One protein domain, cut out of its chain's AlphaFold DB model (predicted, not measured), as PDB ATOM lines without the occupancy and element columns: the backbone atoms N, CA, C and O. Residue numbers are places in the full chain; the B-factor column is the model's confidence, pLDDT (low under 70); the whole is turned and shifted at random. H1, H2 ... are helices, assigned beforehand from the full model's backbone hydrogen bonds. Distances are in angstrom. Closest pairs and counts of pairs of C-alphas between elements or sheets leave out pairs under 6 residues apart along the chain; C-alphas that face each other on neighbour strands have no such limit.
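What this domain is: This is residues 22 to 117 and 137 to 233 of the 260 residues of the protein "V-type ATP synthase subunit I" of Lentisphaerae bacterium (UniProt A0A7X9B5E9). A long helical hairpin, H6 and H7, makes one end of the domain, and H1 crosses its base, where H5 leads into H6 and H7 ends. At the other end a second helical hairpin, H3 and H4, packs on H1 and H5 with the short H2, and residues 110 to 117 of H4 stick out. The printed part has 193 residues with seven named helices, H1 to H7 in chain order, and no named strand: all helix. It is only just loose, close to extended, with a radius of gyration of the C-alphas of 24.0 A, and spans 90 by 45 by 28 A.

How they stand to each other: Start at H7, residues 190 to 229, the longest helix. It forms a hairpin with H6, residues 161 to 185, at a shallow tilt of 3 degrees; their closest C-alphas, those of Leu 184 and Gly 190, are 5.0 A apart. Look next at the hub, H1, residues 22 to 50, which touches five helices. Its residues 36 to 47 touch residues 224 to 229 of H7, closest at the C-alphas of Asn 44 and Tyr 229, 4.2 A. Its residues 22 to 30 touch residues 161 to 168 of H6, with C-alphas 26 and 164 closest at 4.9 A. Its residues 30 to 37 touch H5, residues 137 to 159, at a steep tilt of 44 degrees, with C-alphas 33 and 157 closest at 5.7 A. H1, H5, H6 and H7 form a bundle, a group of neighbouring helices. H1 also touches H3, residues 64 to 83, opposite ways at 18 degrees, a shallow tilt, with C-alphas 41 and 67 closest at 6.7 A. H3 makes a hairpin with H4, residues 88 to 117, closest at C-alphas 69 and 97, 5.7 A. H4 touches H5, with C-alphas 102 and 142 closest at 5.6 A. H2, residues 54 to 59, makes a hairpin with H1, closest at C-alphas 48 and 57, 5.1 A. H4 and H7 are apart. Every O i to N i+4 pair is within hydrogen-bond range in H1, H2, H3, H5 and H6; in H4 it is 22 of 26 and in H7 32 of 36.

Where its parts are: Find C-alpha 190 at (23.572, -16.200, -3.586); from there H7 runs 55.7 A to C-alpha 229 at (7.282, 35.824, 7.882). H1 begins at C-alpha 22, (18.721, 15.296, -13.604), and is 42.0 A long. H4 measures 43.5 A, with a kink of 26 degrees near residue 105; H6 measures 36.5 A, H5 31.6 A, H3 28.3 A and H2 8.7 A.

The domain as a whole: The C-alphas of Arg 117 and Pro 188, the two farthest apart, are 91.2 A apart. Residues 118 to 136 are not printed, and C-alphas 117 and 137 are 20.6 A apart across this cut. The links printed whole are tight. Mean pLDDT of the printed part is 85.3; 13 residues are under 70, among them 113 to 117 and 231 to 233.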
ATOM      1  N   ILE A  22      18.124  14.720 -14.833       76.25
ATOM      2  CA  ILE A  22      18.721  15.296 -13.604       76.25
ATOM      3  C   ILE A  22      18.541  16.820 -13.567       76.25
ATOM      4  O   ILE A  22      18.096  17.383 -12.568       76.25
ATOM      5  N   GLY A  23      18.833  17.491 -14.686       80.00
ATOM      6  CA  GLY A  23      18.643  18.936 -14.808       80.00
ATOM      7  C   GLY A  23      17.180  19.349 -14.644       80.00
ATOM      8  O   GLY A  23      16.906  20.364 -14.008       80.00
ATOM      9  N   LYS A  24      16.234  18.543 -15.148       82.06
ATOM     10  CA  LYS A  24      14.798  18.792 -14.964       82.06
ATOM     11  C   LYS A  24      14.377  18.592 -13.515       82.06
ATOM     12  O   LYS A  24      13.625  19.417 -13.019       82.06
ATOM     13  N   LEU A  25      14.898  17.573 -12.834       82.94
ATOM     14  CA  LEU A  25      14.610  17.298 -11.429       82.94
ATOM     15  C   LEU A  25      15.124  18.421 -10.513       82.94
ATOM     16  O   LEU A  25      14.387  18.909  -9.653       82.94
ATOM     17  N   LEU A  26      16.352  18.896 -10.746       86.81
ATOM     18  CA  LEU A  26      16.895  20.063 -10.044       86.81
ATOM     19  C   LEU A  26      16.093  21.331 -10.362       86.81
ATOM     20  O   LEU A  26      15.772  22.091  -9.451       86.81
ATOM     21  N   LEU A  27      15.715  21.542 -11.629       87.25
ATOM     22  CA  LEU A  27      14.879  22.674 -12.028       87.25
ATOM     23  C   LEU A  27      13.500  22.623 -11.359       87.25
ATOM     24  O   LEU A  27      13.022  23.653 -10.895       87.25
ATOM     25  N   THR A  28      12.877  21.447 -11.243       85.75
ATOM     26  CA  THR A  28      11.623  21.291 -10.496       85.75
ATOM     27  C   THR A  28      11.804  21.532  -9.005       85.75
ATOM     28  O   THR A  28      10.946  22.176  -8.412       85.75
ATOM     29  N   ALA A  29      12.918  21.108  -8.398       88.88
ATOM     30  CA  ALA A  29      13.205  21.405  -6.993       88.88
ATOM     31  C   ALA A  29      13.347  22.920  -6.755       88.88
ATOM     32  O   ALA A  29      12.762  23.464  -5.820       88.88
ATOM     33  N   VAL A  30      14.044  23.624  -7.651       90.62
ATOM     34  CA  VAL A  30      14.122  25.093  -7.638       90.62
ATOM     35  C   VAL A  30      12.744  25.725  -7.866       90.62
ATOM     36  O   VAL A  30      12.390  26.675  -7.173       90.62
ATOM     37  N   GLY A  31      11.938  25.175  -8.777       91.12
ATOM     38  CA  GLY A  31      10.549  25.581  -9.015       91.12
ATOM     39  C   GLY A  31       9.684  25.498  -7.758       91.12
ATOM     40  O   GLY A  31       8.996  26.458  -7.413       91.12
ATOM     41  N   VAL A  32       9.782  24.390  -7.020       89.44
ATOM     42  CA  VAL A  32       9.150  24.234  -5.703       89.44
ATOM     43  C   VAL A  32       9.662  25.313  -4.745       89.44
ATOM     44  O   VAL A  32       8.860  25.983  -4.101       89.44
ATOM     45  N   GLY A  33      10.970  25.569  -4.715       91.00
ATOM     46  CA  GLY A  33      11.559  26.630  -3.894       91.00
ATOM     47  C   GLY A  33      11.035  28.037  -4.177       91.00
ATOM     48  O   GLY A  33      10.799  28.812  -3.245       91.00
ATOM     49  N   ILE A  34      10.800  28.360  -5.450       92.94
ATOM     50  CA  ILE A  34      10.194  29.626  -5.885       92.94
ATOM     51  C   ILE A  34       8.767  29.750  -5.344       92.94
ATOM     52  O   ILE A  34       8.392  30.805  -4.825       92.94
ATOM     53  N   VAL A  35       7.981  28.672  -5.420       92.38
ATOM     54  CA  VAL A  35       6.613  28.633  -4.884       92.38
ATOM     55  C   VAL A  35       6.627  28.801  -3.366       92.38
ATOM     56  O   VAL A  35       5.951  29.690  -2.856       92.38
ATOM     57  N   PHE A  36       7.442  28.026  -2.644       90.75
ATOM     58  CA  PHE A  36       7.560  28.127  -1.185       90.75
ATOM     59  C   PHE A  36       8.010  29.521  -0.739       90.75
ATOM     60  O   PHE A  36       7.423  30.100   0.174       90.75
ATOM     61  N   THR A  37       9.000  30.104  -1.418       91.12
ATOM     62  CA  THR A  37       9.457  31.471  -1.136       91.12
ATOM     63  C   THR A  37       8.358  32.495  -1.394       91.12
ATOM     64  O   THR A  37       8.157  33.385  -0.571       91.12
ATOM     65  N   SER A  38       7.606  32.351  -2.485       92.69
ATOM     66  CA  SER A  38       6.486  33.242  -2.793       92.69
ATOM     67  C   SER A  38       5.389  33.152  -1.734       92.69
ATOM     68  O   SER A  38       4.929  34.181  -1.246       92.69
ATOM     69  N   VAL A  39       5.013  31.937  -1.320       92.88
ATOM     70  CA  VAL A  39       4.027  31.707  -0.253       92.88
ATOM     71  C   VAL A  39       4.488  32.335   1.062       92.88
ATOM     72  O   VAL A  39       3.709  33.030   1.707       92.88
ATOM     73  N   ALA A  40       5.761  32.172   1.429       91.75
ATOM     74  CA  ALA A  40       6.324  32.762   2.641       91.75
ATOM     75  C   ALA A  40       6.197  34.293   2.661       91.75
ATOM     76  O   ALA A  40       5.779  34.881   3.656       91.75
ATOM     77  N   ILE A  41       6.528  34.940   1.539       91.19
ATOM     78  CA  ILE A  41       6.429  36.396   1.392       91.19
ATOM     79  C   ILE A  41       4.962  36.839   1.434       91.19
ATOM     80  O   ILE A  41       4.644  37.833   2.079       91.19
ATOM     81  N   ILE A  42       4.048  36.090   0.812       93.00
ATOM     82  CA  ILE A  42       2.607  36.377   0.866       93.00
ATOM     83  C   ILE A  42       2.093  36.311   2.308       93.00
ATOM     84  O   ILE A  42       1.396  37.228   2.741       93.00
ATOM     85  N   ILE A  43       2.474  35.285   3.074       92.19
ATOM     86  CA  ILE A  43       2.127  35.180   4.500       92.19
ATOM     87  C   ILE A  43       2.665  36.396   5.264       92.19
ATOM     88  O   ILE A  43       1.936  36.994   6.054       92.19
ATOM     89  N   ASN A  44       3.902  36.820   4.990       90.00
ATOM     90  CA  ASN A  44       4.471  38.009   5.619       90.00
ATOM     91  C   ASN A  44       3.684  39.289   5.293       90.00
ATOM     92  O   ASN A  44       3.408  40.095   6.181       90.00
ATOM     93  N   ILE A  45       3.281  39.470   4.032       89.25
ATOM     94  CA  ILE A  45       2.450  40.605   3.608       89.25
ATOM     95  C   ILE A  45       1.123  40.588   4.374       89.25
ATOM     96  O   ILE A  45       0.738  41.602   4.955       89.25
ATOM     97  N   ILE A  46       0.454  39.434   4.445       90.94
ATOM     98  CA  ILE A  46      -0.807  39.279   5.182       90.94
ATOM     99  C   ILE A  46      -0.615  39.638   6.663       90.94
ATOM    100  O   ILE A  46      -1.390  40.429   7.201       90.94
ATOM    101  N   ASN A  47       0.445  39.139   7.304       88.81
ATOM    102  CA  ASN A  47       0.749  39.427   8.709       88.81
ATOM    103  C   ASN A  47       0.959  40.926   8.967       88.81
ATOM    104  O   ASN A  47       0.494  41.461   9.979       88.81
ATOM    105  N   GLN A  48       1.629  41.633   8.054       85.88
ATOM    106  CA  GLN A  48       1.879  43.069   8.199       85.88
ATOM    107  C   GLN A  48       0.624  43.919   7.982       85.88
ATOM    108  O   GLN A  48       0.395  44.876   8.729       85.88
ATOM    109  N   PHE A  49      -0.228  43.534   7.031       87.00
ATOM    110  CA  PHE A  49      -1.537  44.159   6.838       87.00
ATOM    111  C   PHE A  49      -2.455  43.924   8.041       87.00
ATOM    112  O   PHE A  49      -3.111  44.860   8.501       87.00
ATOM    113  N   LEU A  50      -2.446  42.715   8.609       87.69
ATOM    114  CA  LEU A  50      -3.221  42.397   9.808       87.69
ATOM    115  C   LEU A  50      -2.726  43.180  11.034       87.69
ATOM    116  O   LEU A  50      -3.526  43.651  11.840       87.69
ATOM    117  N   SER A  51      -1.417  43.423  11.118       84.31
ATOM    118  CA  SER A  51      -0.789  44.257  12.153       84.31
ATOM    119  C   SER A  51      -0.995  45.770  11.947       84.31
ATOM    120  O   SER A  51      -0.401  46.566  12.670       84.31
ATOM    121  N   ARG A  52      -1.804  46.195  10.957       82.88
ATOM    122  CA  ARG A  52      -2.051  47.601  10.561       82.88
ATOM    123  C   ARG A  52      -0.790  48.398  10.186       82.88
ATOM    124  O   ARG A  52      -0.821  49.629  10.146       82.88
ATOM    125  N   ARG A  53       0.311  47.716   9.860       79.31
ATOM    126  CA  ARG A  53       1.577  48.320   9.416       79.31
ATOM    127  C   ARG A  53       1.655  48.321   7.891       79.31
ATOM    128  O   ARG A  53       2.447  47.607   7.285       79.31
ATOM    129  N   TYR A  54       0.799  49.120   7.254       80.25
ATOM    130  CA  TYR A  54       0.670  49.142   5.790       80.25
ATOM    131  C   TYR A  54       1.937  49.609   5.071       80.25
ATOM    132  O   TYR A  54       2.251  49.105   3.997       80.25
ATOM    133  N   PHE A  55       2.666  50.558   5.664       77.75
ATOM    134  CA  PHE A  55       3.907  51.061   5.082       77.75
ATOM    135  C   PHE A  55       4.947  49.940   4.994       77.75
ATOM    136  O   PHE A  55       5.493  49.680   3.923       77.75
ATOM    137  N   ASP A  56       5.158  49.231   6.102       76.31
ATOM    138  CA  ASP A  56       6.098  48.116   6.163       76.31
ATOM    139  C   ASP A  56       5.636  46.983   5.231       76.31
ATOM    140  O   ASP A  56       6.431  46.454   4.460       76.31
ATOM    141  N   GLY A  57       4.333  46.685   5.166       78.44
ATOM    142  CA  GLY A  57       3.802  45.657   4.262       78.44
ATOM    143  C   GLY A  57       4.096  45.909   2.775       78.44
ATOM    144  O   GLY A  57       4.176  44.962   1.990       78.44
ATOM    145  N   VAL A  58       4.288  47.169   2.377       83.06
ATOM    146  CA  VAL A  58       4.573  47.562   0.989       83.06
ATOM    147  C   VAL A  58       6.080  47.692   0.744       83.06
ATOM    148  O   VAL A  58       6.577  47.099  -0.213       83.06
ATOM    149  N   PHE A  59       6.794  48.428   1.604       81.50
ATOM    150  CA  PHE A  59       8.194  48.847   1.410       81.50
ATOM    151  C   PHE A  59       9.250  47.950   2.068       81.50
ATOM    152  O   PHE A  59      10.440  48.169   1.867       81.50
ATOM    153  N   ASN A  60       8.856  46.943   2.843       82.31
ATOM    154  CA  ASN A  60       9.794  45.991   3.436       82.31
ATOM    155  C   ASN A  60      10.410  45.070   2.358       82.31
ATOM    156  O   ASN A  60       9.761  44.741   1.358       82.31
ATOM    157  N   ARG A  61      11.640  44.588   2.593       82.00
ATOM    158  CA  ARG A  61      12.333  43.588   1.759       82.00
ATOM    159  C   ARG A  61      11.477  42.362   1.452       82.00
ATOM    160  O   ARG A  61      11.552  41.862   0.336       82.00
ATOM    161  N   PHE A  62      10.642  41.918   2.397       84.69
ATOM    162  CA  PHE A  62       9.679  40.813   2.243       84.69
ATOM    163  C   PHE A  62       8.220  41.306   2.129       84.69
ATOM    164  O   PHE A  62       7.293  40.607   2.534       84.69
ATOM    165  N   GLY A  63       8.013  42.534   1.651       86.62
ATOM    166  CA  GLY A  63       6.705  43.129   1.372       86.62
ATOM    167  C   GLY A  63       6.275  42.977  -0.092       86.62
ATOM    168  O   GLY A  63       6.863  42.210  -0.857       86.62
ATOM    169  N   ILE A  64       5.268  43.748  -0.507       89.88
ATOM    170  CA  ILE A  64       4.732  43.723  -1.884       89.88
ATOM    171  C   ILE A  64       5.809  44.095  -2.912       89.88
ATOM    172  O   ILE A  64       5.944  43.417  -3.932       89.88
ATOM    173  N   ILE A  65       6.598  45.144  -2.650       90.25
ATOM    174  CA  ILE A  65       7.668  45.574  -3.565       90.25
ATOM    175  C   ILE A  65       8.764  44.504  -3.641       90.25
ATOM    176  O   ILE A  65       9.266  44.217  -4.727       90.25
ATOM    177  N   GLY A  66       9.087  43.863  -2.516       88.94
ATOM    178  CA  GLY A  66      10.016  42.734  -2.463       88.94
ATOM    179  C   GLY A  66       9.554  41.528  -3.284       88.94
ATOM    180  O   GLY A  66      10.340  40.960  -4.041       88.94
ATOM    181  N   LEU A  67       8.267  41.175  -3.200       91.75
ATOM    182  CA  LEU A  67       7.673  40.106  -4.009       91.75
ATOM    183  C   LEU A  67       7.720  40.437  -5.505       91.75
ATOM    184  O   LEU A  67       8.093  39.591  -6.317       91.75
ATOM    185  N   LEU A  68       7.368  41.675  -5.868       92.56
ATOM    186  CA  LEU A  68       7.441  42.157  -7.246       92.56
ATOM    187  C   LEU A  68       8.880  42.088  -7.772       92.56
ATOM    188  O   LEU A  68       9.110  41.568  -8.862       92.56
ATOM    189  N   PHE A  69       9.848  42.563  -6.982       92.12
ATOM    190  CA  PHE A  69      11.268  42.469  -7.299       92.12
ATOM    191  C   PHE A  69      11.694  41.020  -7.535       92.12
ATOM    192  O   PHE A  69      12.324  40.736  -8.551       92.12
ATOM    193  N   TYR A  70      11.313  40.103  -6.643       92.44
ATOM    194  CA  TYR A  70      11.660  38.688  -6.751       92.44
ATOM    195  C   TYR A  70      11.163  38.065  -8.065       92.44
ATOM    196  O   TYR A  70      11.948  37.458  -8.793       92.44
ATOM    197  N   TRP A  71       9.889  38.266  -8.417       93.31
ATOM    198  CA  TRP A  71       9.308  37.718  -9.648       93.31
ATOM    199  C   TRP A  71       9.869  38.360 -10.919       93.31
ATOM    200  O   TRP A  71      10.105  37.658 -11.904       93.31
ATOM    201  N   LEU A  72      10.131  39.672 -10.909       92.19
ATOM    202  CA  LEU A  72      10.783  40.357 -12.028       92.19
ATOM    203  C   LEU A  72      12.224  39.871 -12.214       92.19
ATOM    204  O   LEU A  72      12.619  39.548 -13.335       92.19
ATOM    205  N   ALA A  73      12.993  39.765 -11.128       90.69
ATOM    206  CA  ALA A  73      14.358  39.248 -11.146       90.69
ATOM    207  C   ALA A  73      14.401  37.812 -11.681       90.69
ATOM    208  O   ALA A  73      15.219  37.497 -12.546       90.69
ATOM    209  N   LEU A  74      13.480  36.962 -11.223       91.38
ATOM    210  CA  LEU A  74      13.349  35.584 -11.683       91.38
ATOM    211  C   LEU A  74      12.982  35.514 -13.173       91.38
ATOM    212  O   LEU A  74      13.636  34.806 -13.937       91.38
ATOM    213  N   GLY A  75      11.968  36.268 -13.607       89.69
ATOM    214  CA  GLY A  75      11.513  36.286 -15.000       89.69
ATOM    215  C   GLY A  75      12.588  36.788 -15.968       89.69
ATOM    216  O   GLY A  75      12.791  36.201 -17.035       89.69
ATOM    217  N   ILE A  76      13.331  37.827 -15.578       89.75
ATOM    218  CA  ILE A  76      14.489  38.317 -16.335       89.75
ATOM    219  C   ILE A  76      15.597  37.263 -16.342       89.75
ATOM    220  O   ILE A  76      16.124  36.964 -17.410       89.75
ATOM    221  N   GLY A  77      15.913  36.652 -15.197       87.44
ATOM    222  CA  GLY A  77      16.920  35.595 -15.093       87.44
ATOM    223  C   GLY A  77      16.645  34.424 -16.040       87.44
ATOM    224  O   GLY A  77      17.536  34.009 -16.782       87.44
ATOM    225  N   ILE A  78      15.396  33.953 -16.099       87.81
ATOM    226  CA  ILE A  78      14.963  32.898 -17.030       87.81
ATOM    227  C   ILE A  78      15.065  33.375 -18.484       87.81
ATOM    228  O   ILE A  78      15.615  32.675 -19.335       87.81
ATOM    229  N   SER A  79      14.584  34.584 -18.781       86.06
ATOM    230  CA  SER A  79      14.628  35.150 -20.138       86.06
ATOM    231  C   SER A  79      16.063  35.288 -20.658       86.06
ATOM    232  O   SER A  79      16.344  34.972 -21.817       86.06
ATOM    233  N   VAL A  80      16.989  35.721 -19.798       88.31
ATOM    234  CA  VAL A  80      18.421  35.836 -20.102       88.31
ATOM    235  C   VAL A  80      19.053  34.456 -20.271       88.31
ATOM    236  O   VAL A  80      19.837  34.271 -21.199       88.31
ATOM    237  N   ALA A  81      18.684  33.470 -19.448       86.06
ATOM    238  CA  ALA A  81      19.182  32.101 -19.581       86.06
ATOM    239  C   ALA A  81      18.799  31.461 -20.930       86.06
ATOM    240  O   ALA A  81      19.614  30.759 -21.527       86.06
ATOM    241  N   LEU A  82      17.594  31.746 -21.441       86.38
ATOM    242  CA  LEU A  82      17.116  31.240 -22.733       86.38
ATOM    243  C   LEU A  82      17.682  32.020 -23.930       86.38
ATOM    244  O   LEU A  82      18.109  31.427 -24.917       86.38
ATOM    245  N   THR A  83      17.703  33.352 -23.847       84.62
ATOM    246  CA  THR A  83      18.031  34.227 -24.991       84.62
ATOM    247  C   THR A  83      19.525  34.571 -25.066       84.62
ATOM    248  O   THR A  83      19.994  35.085 -26.081       84.62
ATOM    249  N   LYS A  84      20.283  34.325 -23.984       86.50
ATOM    250  CA  LYS A  84      21.698  34.711 -23.784       86.50
ATOM    251  C   LYS A  84      22.004  36.194 -24.040       86.50
ATOM    252  O   LYS A  84      23.153  36.569 -24.260       86.50
ATOM    253  N   ARG A  85      20.981  37.051 -24.019       85.31
ATOM    254  CA  ARG A  85      21.079  38.497 -24.234       85.31
ATOM    255  C   ARG A  85      20.395  39.216 -23.084       85.31
ATOM    256  O   ARG A  85      19.307  38.825 -22.676       85.31
ATOM    257  N   VAL A  86      21.035  40.279 -22.613       81.44
ATOM    258  CA  VAL A  86      20.466  41.230 -21.656       81.44
ATOM    259  C   VAL A  86      20.012  42.465 -22.416       81.44
ATOM    260  O   VAL A  86      20.810  43.133 -23.071       81.44
ATOM    261  N   ALA A  87      18.714  42.743 -22.371       85.81
ATOM    262  CA  ALA A  87      18.151  43.944 -22.963       85.81
ATOM    263  C   ALA A  87      18.141  45.080 -21.935       85.81
ATOM    264  O   ALA A  87      17.808  44.873 -20.769       85.81
ATOM    265  N   THR A  88      18.448  46.305 -22.363       84.69
ATOM    266  CA  THR A  88      18.542  47.472 -21.469       84.69
ATOM    267  C   THR A  88      17.244  47.740 -20.702       84.69
ATOM    268  O   THR A  88      17.286  48.116 -19.534       84.69
ATOM    269  N   TRP A  89      16.084  47.478 -21.314       84.81
ATOM    270  CA  TRP A  89      14.787  47.638 -20.651       84.81
ATOM    271  C   TRP A  89      14.616  46.701 -19.444       84.81
ATOM    272  O   TRP A  89      13.977  47.087 -18.470       84.81
ATOM    273  N   GLN A  90      15.222  45.505 -19.463       87.06
ATOM    274  CA  GLN A  90      15.147  44.550 -18.349       87.06
ATOM    275  C   GLN A  90      15.845  45.111 -17.108       87.06
ATOM    276  O   GLN A  90      15.331  44.989 -15.999       87.06
ATOM    277  N   LEU A  91      16.981  45.787 -17.297       85.31
ATOM    278  CA  LEU A  91      17.706  46.437 -16.207       85.31
ATOM    279  C   LEU A  91      16.888  47.576 -15.592       85.31
ATOM    280  O   LEU A  91      16.848  47.701 -14.373       85.31
ATOM    281  N   VAL A  92      16.195  48.367 -16.415       88.12
ATOM    282  CA  VAL A  92      15.331  49.455 -15.930       88.12
ATOM    283  C   VAL A  92      14.161  48.900 -15.119       88.12
ATOM    284  O   VAL A  92      13.899  49.371 -14.015       88.12
ATOM    285  N   VAL A  93      13.494  47.859 -15.625       88.94
ATOM    286  CA  VAL A  93      12.375  47.202 -14.931       88.94
ATOM    287  C   VAL A  93      12.810  46.604 -13.589       88.94
ATOM    288  O   VAL A  93      12.051  46.670 -12.627       88.94
ATOM    289  N   LEU A  94      14.032  46.073 -13.499       88.50
ATOM    290  CA  LEU A  94      14.596  45.558 -12.250       88.50
ATOM    291  C   LEU A  94      15.034  46.675 -11.286       88.50
ATOM    292  O   LEU A  94      14.903  46.532 -10.072       88.50
ATOM    293  N   ALA A  95      15.539  47.792 -11.814       87.81
ATOM    294  CA  ALA A  95      16.025  48.915 -11.017       87.81
ATOM    295  C   ALA A  95      14.896  49.689 -10.319       87.81
ATOM    296  O   ALA A  95      15.099  50.179  -9.212       87.81
ATOM    297  N   ILE A  96      13.704  49.775 -10.922       90.56
ATOM    298  CA  ILE A  96      12.543  50.484 -10.349       90.56
ATOM    299  C   ILE A  96      12.169  49.973  -8.942       90.56
ATOM    300  O   ILE A  96      12.180  50.774  -8.007       90.56
ATOM    301  N   PRO A  97      11.850  48.680  -8.732       88.75
ATOM    302  CA  PRO A  97      11.497  48.178  -7.405       88.75
ATOM    303  C   PRO A  97      12.672  48.251  -6.420       88.75
ATOM    304  O   PRO A  97      12.451  48.485  -5.234       88.75
ATOM    305  N   LEU A  98      13.915  48.125  -6.898       87.25
ATOM    306  CA  LEU A  98      15.108  48.277  -6.062       87.25
ATOM    307  C   LEU A  98      15.250  49.715  -5.539       87.25
ATOM    308  O   LEU A  98      15.516  49.923  -4.358       87.25
ATOM    309  N   LEU A  99      15.007  50.706  -6.399       86.88
ATOM    310  CA  LEU A  99      14.989  52.119  -6.028       86.88
ATOM    311  C   LEU A  99      13.852  52.423  -5.040       86.88
ATOM    312  O   LEU A  99      14.037  53.174  -4.089       86.88
ATOM    313  N   LEU A 100      12.681  51.815  -5.235       86.88
ATOM    314  CA  LEU A 100      11.551  51.931  -4.313       86.88
ATOM    315  C   LEU A 100      11.870  51.361  -2.921       86.88
ATOM    316  O   LEU A 100      11.540  52.002  -1.926       86.88
ATOM    317  N   LEU A 101      12.546  50.208  -2.839       86.19
ATOM    318  CA  LEU A 101      13.036  49.659  -1.567       86.19
ATOM    319  C   LEU A 101      14.079  50.583  -0.927       86.19
ATOM    320  O   LEU A 101      13.985  50.879   0.262       86.19
ATOM    321  N   PHE A 102      15.014  51.103  -1.729       85.38
ATOM    322  CA  PHE A 102      16.043  52.037  -1.271       85.38
ATOM    323  C   PHE A 102      15.457  53.311  -0.653       85.38
ATOM    324  O   PHE A 102      15.979  53.813   0.332       85.38
ATOM    325  N   ILE A 103      14.373  53.842  -1.226       82.50
ATOM    326  CA  ILE A 103      13.717  55.069  -0.746       82.50
ATOM    327  C   ILE A 103      12.743  54.779   0.409       82.50
ATOM    328  O   ILE A 103      12.501  55.647   1.250       82.50
ATOM    329  N   GLY A 104      12.194  53.565   0.488       78.19
ATOM    330  CA  GLY A 104      11.217  53.183   1.510       78.19
ATOM    331  C   GLY A 104      11.727  53.379   2.940       78.19
ATOM    332  O   GLY A 104      11.043  53.989   3.762       78.19
ATOM    333  N   LYS A 105      12.958  52.943   3.220       71.94
ATOM    334  CA  LYS A 105      13.617  53.054   4.533       71.94
ATOM    335  C   LYS A 105      13.921  54.488   4.985       71.94
ATOM    336  O   LYS A 105      13.462  54.866   6.065       71.94
ATOM    337  N   PRO A 106      14.607  55.344   4.198       71.88
ATOM    338  CA  PRO A 106      14.820  56.736   4.586       71.88
ATOM    339  C   PRO A 106      13.495  57.484   4.763       71.88
ATOM    340  O   PRO A 106      13.393  58.356   5.625       71.88
ATOM    341  N   MET A 107      12.454  57.112   4.009       70.56
ATOM    342  CA  MET A 107      11.115  57.670   4.182       70.56
ATOM    343  C   MET A 107      10.455  57.235   5.503       70.56
ATOM    344  O   MET A 107       9.807  58.070   6.132       70.56
ATOM    345  N   GLN A 108      10.653  55.998   5.978       69.69
ATOM    346  CA  GLN A 108      10.197  55.566   7.315       69.69
ATOM    347  C   GLN A 108      10.880  56.358   8.420       69.69
ATOM    348  O   GLN A 108      10.197  56.889   9.295       69.69
ATOM    349  N   VAL A 109      12.208  56.479   8.356       71.88
ATOM    350  CA  VAL A 109      12.992  57.215   9.357       71.88
ATOM    351  C   VAL A 109      12.582  58.687   9.372       71.88
ATOM    352  O   VAL A 109      12.370  59.270  10.434       71.88
ATOM    353  N   LEU A 110      12.383  59.300   8.201       68.44
ATOM    354  CA  LEU A 110      11.919  60.683   8.112       68.44
ATOM    355  C   LEU A 110      10.487  60.852   8.643       68.44
ATOM    356  O   LEU A 110      10.214  61.810   9.368       68.44
ATOM    357  N   LEU A 111       9.577  59.926   8.328       69.31
ATOM    358  CA  LEU A 111       8.196  59.953   8.816       69.31
ATOM    359  C   LEU A 111       8.137  59.774  10.340       69.31
ATOM    360  O   LEU A 111       7.366  60.464  11.008       69.31
ATOM    361  N   GLN A 112       8.975  58.901  10.902       71.75
ATOM    362  CA  GLN A 112       9.115  58.720  12.346       71.75
ATOM    363  C   GLN A 112       9.701  59.967  13.013       71.75
ATOM    364  O   GLN A 112       9.132  60.423  14.002       71.75
ATOM    365  N   ARG A 113      10.725  60.607  12.426       67.50
ATOM    366  CA  ARG A 113      11.262  61.892  12.914       67.50
ATOM    367  C   ARG A 113      10.202  62.993  12.927       67.50
ATOM    368  O   ARG A 113      10.110  63.742  13.896       67.50
ATOM    369  N   LEU A 114       9.374  63.091  11.886       63.06
ATOM    370  CA  LEU A 114       8.274  64.062  11.830       63.06
ATOM    371  C   LEU A 114       7.166  63.746  12.850       63.06
ATOM    372  O   LEU A 114       6.623  64.663  13.464       63.06
ATOM    373  N   ARG A 115       6.864  62.462  13.076       66.00
ATOM    374  CA  ARG A 115       5.838  62.004  14.025       66.00
ATOM    375  C   ARG A 115       6.285  62.123  15.488       66.00
ATOM    376  O   ARG A 115       5.502  62.582  16.317       66.00
ATOM    377  N   GLN A 116       7.539  61.805  15.810       60.78
ATOM    378  CA  GLN A 116       8.130  62.020  17.137       60.78
ATOM    379  C   GLN A 116       8.265  63.513  17.468       60.78
ATOM    380  O   GLN A 116       8.072  63.898  18.620       60.78
ATOM    381  N   ARG A 117       8.482  64.391  16.474       54.72
ATOM    382  CA  ARG A 117       8.473  65.852  16.689       54.72
ATOM    383  C   ARG A 117       7.118  66.378  17.188       54.72
ATOM    384  O   ARG A 117       7.086  67.399  17.865       54.72
ATOM    385  N   GLU A 137      24.664  57.433   7.113       83.50
ATOM    386  CA  GLU A 137      24.383  56.176   7.821       83.50
ATOM    387  C   GLU A 137      23.092  55.533   7.310       83.50
ATOM    388  O   GLU A 137      23.093  54.364   6.939       83.50
ATOM    389  N   ILE A 138      22.032  56.332   7.141       81.44
ATOM    390  CA  ILE A 138      20.751  55.875   6.573       81.44
ATOM    391  C   ILE A 138      20.947  55.326   5.150       81.44
ATOM    392  O   ILE A 138      20.359  54.309   4.774       81.44
ATOM    393  N   VAL A 139      21.777  55.996   4.343       85.06
ATOM    394  CA  VAL A 139      22.116  55.540   2.987       85.06
ATOM    395  C   VAL A 139      22.910  54.234   3.025       85.06
ATOM    396  O   VAL A 139      22.607  53.327   2.252       85.06
ATOM    397  N   LEU A 140      23.898  54.117   3.916       87.00
ATOM    398  CA  LEU A 140      24.700  52.903   4.060       87.00
ATOM    399  C   LEU A 140      23.841  51.711   4.498       87.00
ATOM    400  O   LEU A 140      23.946  50.641   3.901       87.00
ATOM    401  N   GLU A 141      22.959  51.903   5.475       84.38
ATOM    402  CA  GLU A 141      22.047  50.860   5.941       84.38
ATOM    403  C   GLU A 141      21.081  50.418   4.837       84.38
ATOM    404  O   GLU A 141      20.924  49.221   4.589       84.38
ATOM    405  N   SER A 142      20.538  51.373   4.076       85.25
ATOM    406  CA  SER A 142      19.704  51.071   2.906       85.25
ATOM    407  C   SER A 142      20.473  50.245   1.862       85.25
ATOM    408  O   SER A 142      19.930  49.296   1.301       85.25
ATOM    409  N   CYS A 143      21.753  50.549   1.613       87.62
ATOM    410  CA  CYS A 143      22.605  49.762   0.711       87.62
ATOM    411  C   CYS A 143      22.853  48.332   1.217       87.62
ATOM    412  O   CYS A 143      22.800  47.388   0.423       87.62
ATOM    413  N   ILE A 144      23.123  48.161   2.516       88.56
ATOM    414  CA  ILE A 144      23.326  46.841   3.131       88.56
ATOM    415  C   ILE A 144      22.052  46.006   2.996       88.56
ATOM    416  O   ILE A 144      22.109  44.872   2.524       88.56
ATOM    417  N   GLU A 145      20.891  46.581   3.299       84.75
ATOM    418  CA  GLU A 145      19.614  45.878   3.207       84.75
ATOM    419  C   GLU A 145      19.269  45.456   1.771       84.75
ATOM    420  O   GLU A 145      18.758  44.353   1.553       84.75
ATOM    421  N   LEU A 146      19.584  46.280   0.766       87.69
ATOM    422  CA  LEU A 146      19.447  45.876  -0.637       87.69
ATOM    423  C   LEU A 146      20.348  44.683  -0.974       87.69
ATOM    424  O   LEU A 146      19.901  43.740  -1.634       87.69
ATOM    425  N   MET A 147      21.603  44.703  -0.514       89.69
ATOM    426  CA  MET A 147      22.545  43.603  -0.730       89.69
ATOM    427  C   MET A 147      22.061  42.316  -0.050       89.69
ATOM    428  O   MET A 147      22.095  41.243  -0.661       89.69
ATOM    429  N   GLU A 148      21.550  42.416   1.176       88.31
ATOM    430  CA  GLU A 148      20.935  41.300   1.891       88.31
ATOM    431  C   GLU A 148      19.668  40.796   1.204       88.31
ATOM    432  O   GLU A 148      19.406  39.594   1.189       88.31
ATOM    433  N   THR A 149      18.863  41.692   0.634       87.12
ATOM    434  CA  THR A 149      17.650  41.332  -0.107       87.12
ATOM    435  C   THR A 149      18.015  40.523  -1.345       87.12
ATOM    436  O   THR A 149      17.491  39.427  -1.546       87.12
ATOM    437  N   PHE A 150      18.970  41.013  -2.137       87.88
ATOM    438  CA  PHE A 150      19.450  40.323  -3.331       87.88
ATOM    439  C   PHE A 150      20.082  38.967  -2.994       87.88
ATOM    440  O   PHE A 150      19.674  37.931  -3.527       87.88
ATOM    441  N   THR A 151      21.032  38.959  -2.057       89.50
ATOM    442  CA  THR A 151      21.749  37.745  -1.642       89.50
ATOM    443  C   THR A 151      20.806  36.750  -0.972       89.50
ATOM    444  O   THR A 151      20.892  35.554  -1.236       89.50
ATOM    445  N   GLY A 152      19.860  37.225  -0.161       88.25
ATOM    446  CA  GLY A 152      18.864  36.398   0.512       88.25
ATOM    447  C   GLY A 152      17.905  35.718  -0.461       88.25
ATOM    448  O   GLY A 152      17.630  34.529  -0.310       88.25
ATOM    449  N   TYR A 153      17.437  36.422  -1.498       89.19
ATOM    450  CA  TYR A 153      16.566  35.819  -2.510       89.19
ATOM    451  C   TYR A 153      17.284  34.797  -3.390       89.19
ATOM    452  O   TYR A 153      16.731  33.722  -3.647       89.19
ATOM    453  N   ILE A 154      18.516  35.089  -3.814       90.31
ATOM    454  CA  ILE A 154      19.321  34.143  -4.596       90.31
ATOM    455  C   ILE A 154      19.674  32.925  -3.746       90.31
ATOM    456  O   ILE A 154      19.385  31.801  -4.150       90.31
ATOM    457  N   SER A 155      20.244  33.142  -2.559       89.88
ATOM    458  CA  SER A 155      20.648  32.070  -1.647       89.88
ATOM    459  C   SER A 155      19.455  31.197  -1.261       89.88
ATOM    460  O   SER A 155      19.516  29.977  -1.397       89.88
ATOM    461  N   GLY A 156      18.327  31.817  -0.903       87.50
ATOM    462  CA  GLY A 156      17.104  31.101  -0.556       87.50
ATOM    463  C   GLY A 156      16.553  30.259  -1.708       87.50
ATOM    464  O   GLY A 156      16.105  29.146  -1.475       87.50
ATOM    465  N   THR A 157      16.631  30.742  -2.951       89.19
ATOM    466  CA  THR A 157      16.169  29.984  -4.130       89.19
ATOM    467  C   THR A 157      17.125  28.838  -4.475       89.19
ATOM    468  O   THR A 157      16.691  27.710  -4.701       89.19
ATOM    469  N   VAL A 158      18.436  29.099  -4.474       89.62
ATOM    470  CA  VAL A 158      19.473  28.096  -4.767       89.62
ATOM    471  C   VAL A 158      19.523  27.011  -3.688       89.62
ATOM    472  O   VAL A 158      19.807  25.856  -4.001       89.62
ATOM    473  N   SER A 159      19.180  27.324  -2.437       89.69
ATOM    474  CA  SER A 159      19.153  26.346  -1.341       89.69
ATOM    475  C   SER A 159      18.217  25.158  -1.620       89.69
ATOM    476  O   SER A 159      18.512  24.038  -1.204       89.69
ATOM    477  N   PHE A 160      17.154  25.339  -2.415       90.19
ATOM    478  CA  PHE A 160      16.238  24.251  -2.788       90.19
ATOM    479  C   PHE A 160      16.833  23.222  -3.755       90.19
ATOM    480  O   PHE A 160      16.329  22.100  -3.820       90.19
ATOM    481  N   VAL A 161      17.951  23.527  -4.431       90.62
ATOM    482  CA  VAL A 161      18.729  22.527  -5.196       90.62
ATOM    483  C   VAL A 161      19.069  21.324  -4.316       90.62
ATOM    484  O   VAL A 161      19.122  20.191  -4.792       90.62
ATOM    485  N   ARG A 162      19.226  21.555  -3.011       89.19
ATOM    486  CA  ARG A 162      19.501  20.533  -2.011       89.19
ATOM    487  C   ARG A 162      18.432  19.436  -1.955       89.19
ATOM    488  O   ARG A 162      18.786  18.268  -1.854       89.19
ATOM    489  N   VAL A 163      17.152  19.790  -2.087       87.50
ATOM    490  CA  VAL A 163      16.042  18.819  -2.136       87.50
ATOM    491  C   VAL A 163      16.203  17.892  -3.341       87.50
ATOM    492  O   VAL A 163      16.096  16.674  -3.216       87.50
ATOM    493  N   GLY A 164      16.537  18.463  -4.500       88.50
ATOM    494  CA  GLY A 164      16.811  17.689  -5.708       88.50
ATOM    495  C   GLY A 164      18.058  16.807  -5.577       88.50
ATOM    496  O   GLY A 164      18.034  15.649  -5.979       88.50
ATOM    497  N   ALA A 165      19.127  17.311  -4.953       87.94
ATOM    498  CA  ALA A 165      20.343  16.538  -4.698       87.94
ATOM    499  C   ALA A 165      20.091  15.305  -3.809       87.94
ATOM    500  O   ALA A 165      20.640  14.236  -4.085       87.94
ATOM    501  N   PHE A 166      19.237  15.414  -2.784       87.56
ATOM    502  CA  PHE A 166      18.853  14.254  -1.973       87.56
ATOM    503  C   PHE A 166      18.033  13.235  -2.756       87.56
ATOM    504  O   PHE A 166      18.341  12.053  -2.677       87.56
ATOM    505  N   ALA A 167      17.080  13.672  -3.582       85.56
ATOM    506  CA  ALA A 167      16.317  12.756  -4.432       85.56
ATOM    507  C   ALA A 167      17.211  11.980  -5.424       85.56
ATOM    508  O   ALA A 167      16.987  10.797  -5.672       85.56
ATOM    509  N   ILE A 168      18.259  12.618  -5.959       87.06
ATOM    510  CA  ILE A 168      19.258  11.947  -6.811       87.06
ATOM    511  C   ILE A 168      20.078  10.946  -5.992       87.06
ATOM    512  O   ILE A 168      20.309   9.823  -6.438       87.06
ATOM    513  N   SER A 169      20.500  11.344  -4.792       87.31
ATOM    514  CA  SER A 169      21.317  10.506  -3.909       87.31
ATOM    515  C   SER A 169      20.545   9.265  -3.445       87.31
ATOM    516  O   SER A 169      21.113   8.175  -3.436       87.31
ATOM    517  N   HIS A 170      19.246   9.414  -3.166       85.25
ATOM    518  CA  HIS A 170      18.313   8.318  -2.902       85.25
ATOM    519  C   HIS A 170      18.303   7.296  -4.031       85.25
ATOM    520  O   HIS A 170      18.588   6.115  -3.834       85.25
ATOM    521  N   ALA A 171      18.007   7.767  -5.247       85.62
ATOM    522  CA  ALA A 171      17.893   6.917  -6.421       85.62
ATOM    523  C   ALA A 171      19.214   6.187  -6.712       85.62
ATOM    524  O   ALA A 171      19.204   4.989  -7.000       85.62
ATOM    525  N   ALA A 172      20.345   6.886  -6.576       86.88
ATOM    526  CA  ALA A 172      21.674   6.313  -6.749       86.88
ATOM    527  C   ALA A 172      21.989   5.233  -5.700       86.88
ATOM    528  O   ALA A 172      22.501   4.170  -6.053       86.88
ATOM    529  N   LEU A 173      21.652   5.465  -4.428       87.19
ATOM    530  CA  LEU A 173      21.892   4.501  -3.352       87.19
ATOM    531  C   LEU A 173      21.023   3.245  -3.514       87.19
ATOM    532  O   LEU A 173      21.525   2.128  -3.379       87.19
ATOM    533  N   CYS A 174      19.748   3.410  -3.880       86.00
ATOM    534  CA  CYS A 174      18.876   2.288  -4.218       86.00
ATOM    535  C   CYS A 174      19.435   1.476  -5.394       86.00
ATOM    536  O   CYS A 174      19.508   0.250  -5.309       86.00
ATOM    537  N   LEU A 175      19.881   2.140  -6.468       86.31
ATOM    538  CA  LEU A 175      20.484   1.471  -7.624       86.31
ATOM    539  C   LEU A 175      21.741   0.688  -7.230       86.31
ATOM    540  O   LEU A 175      21.908  -0.454  -7.663       86.31
ATOM    541  N   ALA A 176      22.601   1.258  -6.385       88.75
ATOM    542  CA  ALA A 176      23.809   0.591  -5.909       88.75
ATOM    543  C   ALA A 176      23.486  -0.696  -5.129       88.75
ATOM    544  O   ALA A 176      24.085  -1.741  -5.388       88.75
ATOM    545  N   ILE A 177      22.495  -0.659  -4.231       87.69
ATOM    546  CA  ILE A 177      22.068  -1.840  -3.464       87.69
ATOM    547  C   ILE A 177      21.500  -2.911  -4.390       87.69
ATOM    548  O   ILE A 177      21.907  -4.068  -4.294       87.69
ATOM    549  N   PHE A 178      20.614  -2.547  -5.321       85.62
ATOM    550  CA  PHE A 178      20.059  -3.512  -6.273       85.62
ATOM    551  C   PHE A 178      21.125  -4.099  -7.208       85.62
ATOM    552  O   PHE A 178      21.058  -5.282  -7.541       85.62
ATOM    553  N   SER A 179      22.151  -3.321  -7.560       87.81
ATOM    554  CA  SER A 179      23.295  -3.812  -8.335       87.81
ATOM    555  C   SER A 179      24.089  -4.862  -7.552       87.81
ATOM    556  O   SER A 179      24.349  -5.946  -8.071       87.81
ATOM    557  N   ILE A 180      24.389  -4.614  -6.274       87.25
ATOM    558  CA  ILE A 180      25.058  -5.596  -5.402       87.25
ATOM    559  C   ILE A 180      24.208  -6.864  -5.259       87.25
ATOM    560  O   ILE A 180      24.714  -7.975  -5.386       87.25
ATOM    561  N   VAL A 181      22.902  -6.708  -5.047       87.56
ATOM    562  CA  VAL A 181      21.942  -7.816  -4.950       87.56
ATOM    563  C   VAL A 181      21.949  -8.677  -6.216       87.56
ATOM    564  O   VAL A 181      21.960  -9.904  -6.111       87.56
ATOM    565  N   SER A 182      21.983  -8.055  -7.400       85.50
ATOM    566  CA  SER A 182      22.025  -8.779  -8.676       85.50
ATOM    567  C   SER A 182      23.298  -9.616  -8.835       85.50
ATOM    568  O   SER A 182      23.196 -10.799  -9.147       85.50
ATOM    569  N   LEU A 183      24.468  -9.062  -8.488       86.38
ATOM    570  CA  LEU A 183      25.750  -9.777  -8.525       86.38
ATOM    571  C   LEU A 183      25.794 -10.942  -7.529       86.38
ATOM    572  O   LEU A 183      26.318 -12.014  -7.828       86.38
ATOM    573  N   LEU A 184      25.229 -10.756  -6.334       85.31
ATOM    574  CA  LEU A 184      25.185 -11.807  -5.318       85.31
ATOM    575  C   LEU A 184      24.292 -12.972  -5.738       85.31
ATOM    576  O   LEU A 184      24.606 -14.113  -5.411       85.31
ATOM    577  N   LYS A 185      23.209 -12.710  -6.477       81.25
ATOM    578  CA  LYS A 185      22.260 -13.734  -6.935       81.25
ATOM    579  C   LYS A 185      22.873 -14.726  -7.933       81.25
ATOM    580  O   LYS A 185      22.391 -15.853  -8.018       81.25
ATOM    581  N   GLU A 186      23.933 -14.341  -8.641       79.94
ATOM    582  CA  GLU A 186      24.646 -15.191  -9.608       79.94
ATOM    583  C   GLU A 186      25.597 -16.208  -8.945       79.94
ATOM    584  O   GLU A 186      26.091 -17.120  -9.607       79.94
ATOM    585  N   MET A 187      25.842 -16.103  -7.631       82.88
ATOM    586  CA  MET A 187      26.724 -17.021  -6.905       82.88
ATOM    587  C   MET A 187      26.003 -18.288  -6.398       82.88
ATOM    588  O   MET A 187      24.831 -18.229  -6.024       82.88
ATOM    589  N   PRO A 188      26.708 -19.434  -6.261       65.75
ATOM    590  CA  PRO A 188      26.125 -20.723  -5.849       65.75
ATOM    591  C   PRO A 188      25.562 -20.788  -4.407       65.75
ATOM    592  O   PRO A 188      24.966 -21.793  -4.037       65.75
ATOM    593  N   MET A 189      25.680 -19.718  -3.606       67.62
ATOM    594  CA  MET A 189      25.000 -19.526  -2.304       67.62
ATOM    595  C   MET A 189      24.261 -18.167  -2.238       67.62
ATOM    596  O   MET A 189      23.987 -17.613  -1.172       67.62
ATOM    597  N   GLY A 190      23.966 -17.593  -3.404       72.94
ATOM    598  CA  GLY A 190      23.572 -16.200  -3.586       72.94
ATOM    599  C   GLY A 190      22.190 -15.823  -3.070       72.94
ATOM    600  O   GLY A 190      21.973 -14.681  -2.679       72.94
ATOM    601  N   GLY A 191      21.249 -16.772  -3.027       78.81
ATOM    602  CA  GLY A 191      19.847 -16.491  -2.694       78.81
ATOM    603  C   GLY A 191      19.639 -15.966  -1.270       78.81
ATOM    604  O   GLY A 191      18.975 -14.950  -1.075       78.81
ATOM    605  N   ALA A 192      20.245 -16.618  -0.271       82.44
ATOM    606  CA  ALA A 192      20.117 -16.211   1.131       82.44
ATOM    607  C   ALA A 192      20.859 -14.894   1.420       82.44
ATOM    608  O   ALA A 192      20.340 -14.020   2.114       82.44
ATOM    609  N   LEU A 193      22.050 -14.727   0.838       82.94
ATOM    610  CA  LEU A 193      22.862 -13.520   0.999       82.94
ATOM    611  C   LEU A 193      22.216 -12.310   0.304       82.94
ATOM    612  O   LEU A 193      22.171 -11.222   0.868       82.94
ATOM    613  N   SER A 194      21.631 -12.515  -0.879       84.06
ATOM    614  CA  SER A 194      20.834 -11.513  -1.592       84.06
ATOM    615  C   SER A 194      19.626 -11.053  -0.772       84.06
ATOM    616  O   SER A 194      19.363  -9.854  -0.724       84.06
ATOM    617  N   LEU A 195      18.902 -11.970  -0.119       86.19
ATOM    618  CA  LEU A 195      17.761 -11.622   0.734       86.19
ATOM    619  C   LEU A 195      18.203 -10.772   1.937       86.19
ATOM    620  O   LEU A 195      17.582  -9.753   2.238       86.19
ATOM    621  N   LEU A 196      19.305 -11.164   2.587       88.31
ATOM    622  CA  LEU A 196      19.885 -10.424   3.708       88.31
ATOM    623  C   LEU A 196      20.255  -8.992   3.302       88.31
ATOM    624  O   LEU A 196      19.908  -8.045   4.006       88.31
ATOM    625  N   VAL A 197      20.917  -8.828   2.152       87.25
ATOM    626  CA  VAL A 197      21.333  -7.514   1.637       87.25
ATOM    627  C   VAL A 197      20.137  -6.657   1.230       87.25
ATOM    628  O   VAL A 197      20.155  -5.459   1.490       87.25
ATOM    629  N   ILE A 198      19.071  -7.235   0.664       88.25
ATOM    630  CA  ILE A 198      17.841  -6.482   0.372       88.25
ATOM    631  C   ILE A 198      17.232  -5.939   1.666       88.25
ATOM    632  O   ILE A 198      16.932  -4.750   1.743       88.25
ATOM    633  N   ILE A 199      17.048  -6.782   2.685       89.94
ATOM    634  CA  ILE A 199      16.389  -6.375   3.933       89.94
ATOM    635  C   ILE A 199      17.247  -5.345   4.670       89.94
ATOM    636  O   ILE A 199      16.781  -4.246   4.972       89.94
ATOM    637  N   PHE A 200      18.515  -5.671   4.921       90.12
ATOM    638  CA  PHE A 200      19.411  -4.802   5.678       90.12
ATOM    639  C   PHE A 200      19.762  -3.525   4.908       90.12
ATOM    640  O   PHE A 200      19.769  -2.440   5.486       90.12
ATOM    641  N   GLY A 201      19.988  -3.632   3.597       87.31
ATOM    642  CA  GLY A 201      20.281  -2.499   2.727       87.31
ATOM    643  C   GLY A 201      19.140  -1.489   2.703       87.31
ATOM    644  O   GLY A 201      19.386  -0.307   2.919       87.31
ATOM    645  N   ASN A 202      17.889  -1.932   2.531       88.69
ATOM    646  CA  ASN A 202      16.741  -1.021   2.545       88.69
ATOM    647  C   ASN A 202      16.530  -0.366   3.916       88.69
ATOM    648  O   ASN A 202      16.269   0.834   3.969       88.69
ATOM    649  N   ILE A 203      16.688  -1.108   5.019       92.00
ATOM    650  CA  ILE A 203      16.620  -0.526   6.372       92.00
ATOM    651  C   ILE A 203      17.684   0.565   6.536       92.00
ATOM    652  O   ILE A 203      17.381   1.648   7.034       92.00
ATOM    653  N   LEU A 204      18.913   0.297   6.087       89.38
ATOM    654  CA  LEU A 204      20.012   1.251   6.155       89.38
ATOM    655  C   LEU A 204      19.708   2.506   5.329       89.38
ATOM    656  O   LEU A 204      19.868   3.604   5.857       89.38
ATOM    657  N   VAL A 205      19.224   2.366   4.087       89.31
ATOM    658  CA  VAL A 205      18.822   3.513   3.248       89.31
ATOM    659  C   VAL A 205      17.758   4.346   3.939       89.31
ATOM    660  O   VAL A 205      17.939   5.547   4.097       89.31
ATOM    661  N   ILE A 206      16.674   3.713   4.390       90.38
ATOM    662  CA  ILE A 206      15.556   4.418   5.021       90.38
ATOM    663  C   ILE A 206      16.034   5.173   6.267       90.38
ATOM    664  O   ILE A 206      15.672   6.332   6.454       90.38
ATOM    665  N   ALA A 207      16.870   4.548   7.101       91.75
ATOM    666  CA  ALA A 207      17.375   5.167   8.321       91.75
ATOM    667  C   ALA A 207      18.323   6.344   8.036       91.75
ATOM    668  O   ALA A 207      18.120   7.438   8.565       91.75
ATOM    669  N   PHE A 208      19.347   6.138   7.201       89.62
ATOM    670  CA  PHE A 208      20.332   7.179   6.896       89.62
ATOM    671  C   PHE A 208      19.710   8.336   6.135       89.62
ATOM    672  O   PHE A 208      19.916   9.500   6.473       89.62
ATOM    673  N   GLU A 209      18.938   8.025   5.107       89.50
ATOM    674  CA  GLU A 209      18.381   9.051   4.257       89.50
ATOM    675  C   GLU A 209      17.205   9.756   4.911       89.50
ATOM    676  O   GLU A 209      17.123  10.975   4.822       89.50
ATOM    677  N   GLY A 210      16.356   9.033   5.646       89.69
ATOM    678  CA  GLY A 210      15.299   9.646   6.445       89.69
ATOM    679  C   GLY A 210      15.865  10.653   7.447       89.69
ATOM    680  O   GLY A 210      15.371  11.776   7.538       89.69
ATOM    681  N   MET A 211      16.960  10.302   8.132       92.06
ATOM    682  CA  MET A 211      17.654  11.213   9.045       92.06
ATOM    683  C   MET A 211      18.213  12.444   8.317       92.06
ATOM    684  O   MET A 211      17.975  13.577   8.741       92.06
ATOM    685  N   VAL A 212      18.948  12.243   7.219       89.38
ATOM    686  CA  VAL A 212      19.559  13.348   6.464       89.38
ATOM    687  C   VAL A 212      18.486  14.250   5.854       89.38
ATOM    688  O   VAL A 212      18.570  15.468   5.996       89.38
ATOM    689  N   ALA A 213      17.457  13.681   5.231       89.00
ATOM    690  CA  ALA A 213      16.350  14.422   4.641       89.00
ATOM    691  C   ALA A 213      15.588  15.230   5.700       89.00
ATOM    692  O   ALA A 213      15.289  16.398   5.463       89.00
ATOM    693  N   MET A 214      15.350  14.663   6.890       90.75
ATOM    694  CA  MET A 214      14.707  15.371   8.001       90.75
ATOM    695  C   MET A 214      15.508  16.601   8.439       90.75
ATOM    696  O   MET A 214      14.962  17.702   8.491       90.75
ATOM    697  N   ILE A 215      16.807  16.443   8.721       92.06
ATOM    698  CA  ILE A 215      17.672  17.554   9.165       92.06
ATOM    699  C   ILE A 215      17.653  18.697   8.143       92.06
ATOM    700  O   ILE A 215      17.675  19.879   8.492       92.06
ATOM    701  N   GLN A 216      17.606  18.348   6.863       90.12
ATOM    702  CA  GLN A 216      17.683  19.311   5.774       90.12
ATOM    703  C   GLN A 216      16.330  19.956   5.480       90.12
ATOM    704  O   GLN A 216      16.294  21.140   5.155       90.12
ATOM    705  N   GLY A 217      15.234  19.216   5.657       88.69
ATOM    706  CA  GLY A 217      13.876  19.753   5.632       88.69
ATOM    707  C   GLY A 217      13.682  20.806   6.719       88.69
ATOM    708  O   GLY A 217      13.313  21.935   6.414       88.69
ATOM    709  N   ILE A 218      14.071  20.489   7.958       91.69
ATOM    710  CA  ILE A 218      14.040  21.442   9.078       91.69
ATOM    711  C   ILE A 218      14.870  22.685   8.750       91.69
ATOM    712  O   ILE A 218      14.434  23.805   8.989       91.69
ATOM    713  N   ARG A 219      16.059  22.524   8.161       90.75
ATOM    714  CA  ARG A 219      16.876  23.675   7.761       90.75
ATOM    715  C   ARG A 219      16.139  24.587   6.775       90.75
ATOM    716  O   ARG A 219      16.112  25.790   7.017       90.75
ATOM    717  N   LEU A 220      15.537  24.010   5.732       88.31
ATOM    718  CA  LEU A 220      14.747  24.747   4.740       88.31
ATOM    719  C   LEU A 220      13.562  25.483   5.380       88.31
ATOM    720  O   LEU A 220      13.270  26.627   5.039       88.31
ATOM    721  N   GLU A 221      12.888  24.853   6.336       88.56
ATOM    722  CA  GLU A 221      11.779  25.482   7.049       88.56
ATOM    723  C   GLU A 221      12.252  26.637   7.937       88.56
ATOM    724  O   GLU A 221      11.728  27.744   7.845       88.56
ATOM    725  N   TYR A 222      13.278  26.434   8.760       86.69
ATOM    726  CA  TYR A 222      13.722  27.460   9.704       86.69
ATOM    727  C   TYR A 222      14.377  28.667   9.027       86.69
ATOM    728  O   TYR A 222      14.081  29.806   9.393       86.69
ATOM    729  N   TYR A 223      15.264  28.447   8.054       84.12
ATOM    730  CA  TYR A 223      16.051  29.536   7.469       84.12
ATOM    731  C   TYR A 223      15.380  30.146   6.240       84.12
ATOM    732  O   TYR A 223      15.371  31.367   6.086       84.12
ATOM    733  N   GLU A 224      14.798  29.325   5.367       87.12
ATOM    734  CA  GLU A 224      14.217  29.803   4.121       87.12
ATOM    735  C   GLU A 224      12.725  30.124   4.251       87.12
ATOM    736  O   GLU A 224      12.270  31.049   3.573       87.12
ATOM    737  N   LEU A 225      11.954  29.427   5.092       85.50
ATOM    738  CA  LEU A 225      10.517  29.677   5.235       85.50
ATOM    739  C   LEU A 225      10.212  30.638   6.399       85.50
ATOM    740  O   LEU A 225       9.707  31.740   6.170       85.50
ATOM    741  N   PHE A 226      10.562  30.266   7.630       85.69
ATOM    742  CA  PHE A 226      10.226  31.023   8.839       85.69
ATOM    743  C   PHE A 226      10.928  32.376   8.881       85.69
ATOM    744  O   PHE A 226      10.294  33.370   9.221       85.69
ATOM    745  N   GLY A 227      12.177  32.463   8.416       83.75
ATOM    746  CA  GLY A 227      12.914  33.729   8.351       83.75
ATOM    747  C   GLY A 227      12.240  34.844   7.533       83.75
ATOM    748  O   GLY A 227      12.623  36.003   7.665       83.75
ATOM    749  N   LYS A 228      11.237  34.533   6.694       85.88
ATOM    750  CA  LYS A 228      10.551  35.521   5.842       85.88
ATOM    751  C   LYS A 228       9.286  36.116   6.462       85.88
ATOM    752  O   LYS A 228       8.965  37.256   6.142       85.88
ATOM    753  N   TYR A 229       8.560  35.372   7.301       83.81
ATOM    754  CA  TYR A 229       7.282  35.824   7.882       83.81
ATOM    755  C   TYR A 229       7.215  35.762   9.406       83.81
ATOM    756  O   TYR A 229       6.313  36.356  10.000       83.81
ATOM    757  N   PHE A 230       8.111  35.009  10.040       81.31
ATOM    758  CA  PHE A 230       8.165  34.877  11.483       81.31
ATOM    759  C   PHE A 230       9.216  35.844  12.018       81.31
ATOM    760  O   PHE A 230      10.419  35.613  11.915       81.31
ATOM    761  N   SER A 231       8.754  36.953  12.587       69.94
ATOM    762  CA  SER A 231       9.602  37.821  13.398       69.94
ATOM    763  C   SER A 231       9.656  37.246  14.811       69.94
ATOM    764  O   SER A 231       8.617  37.066  15.445       69.94
ATOM    765  N   GLY A 232      10.856  36.924  15.297       65.31
ATOM    766  CA  GLY A 232      11.045  36.547  16.698       65.31
ATOM    767  C   GLY A 232      10.636  37.689  17.639       65.31
ATOM    768  O   GLY A 232      10.648  38.851  17.239       65.31
ATOM    769  N   GLY A 233      10.285  37.356  18.886       67.75
ATOM    770  CA  GLY A 233       9.969  38.357  19.918       67.75
ATOM    771  C   GLY A 233       8.537  38.306  20.451       67.75
ATOM    772  O   GLY A 233       7.829  39.306  20.432       67.75
TER     773      GLY A 233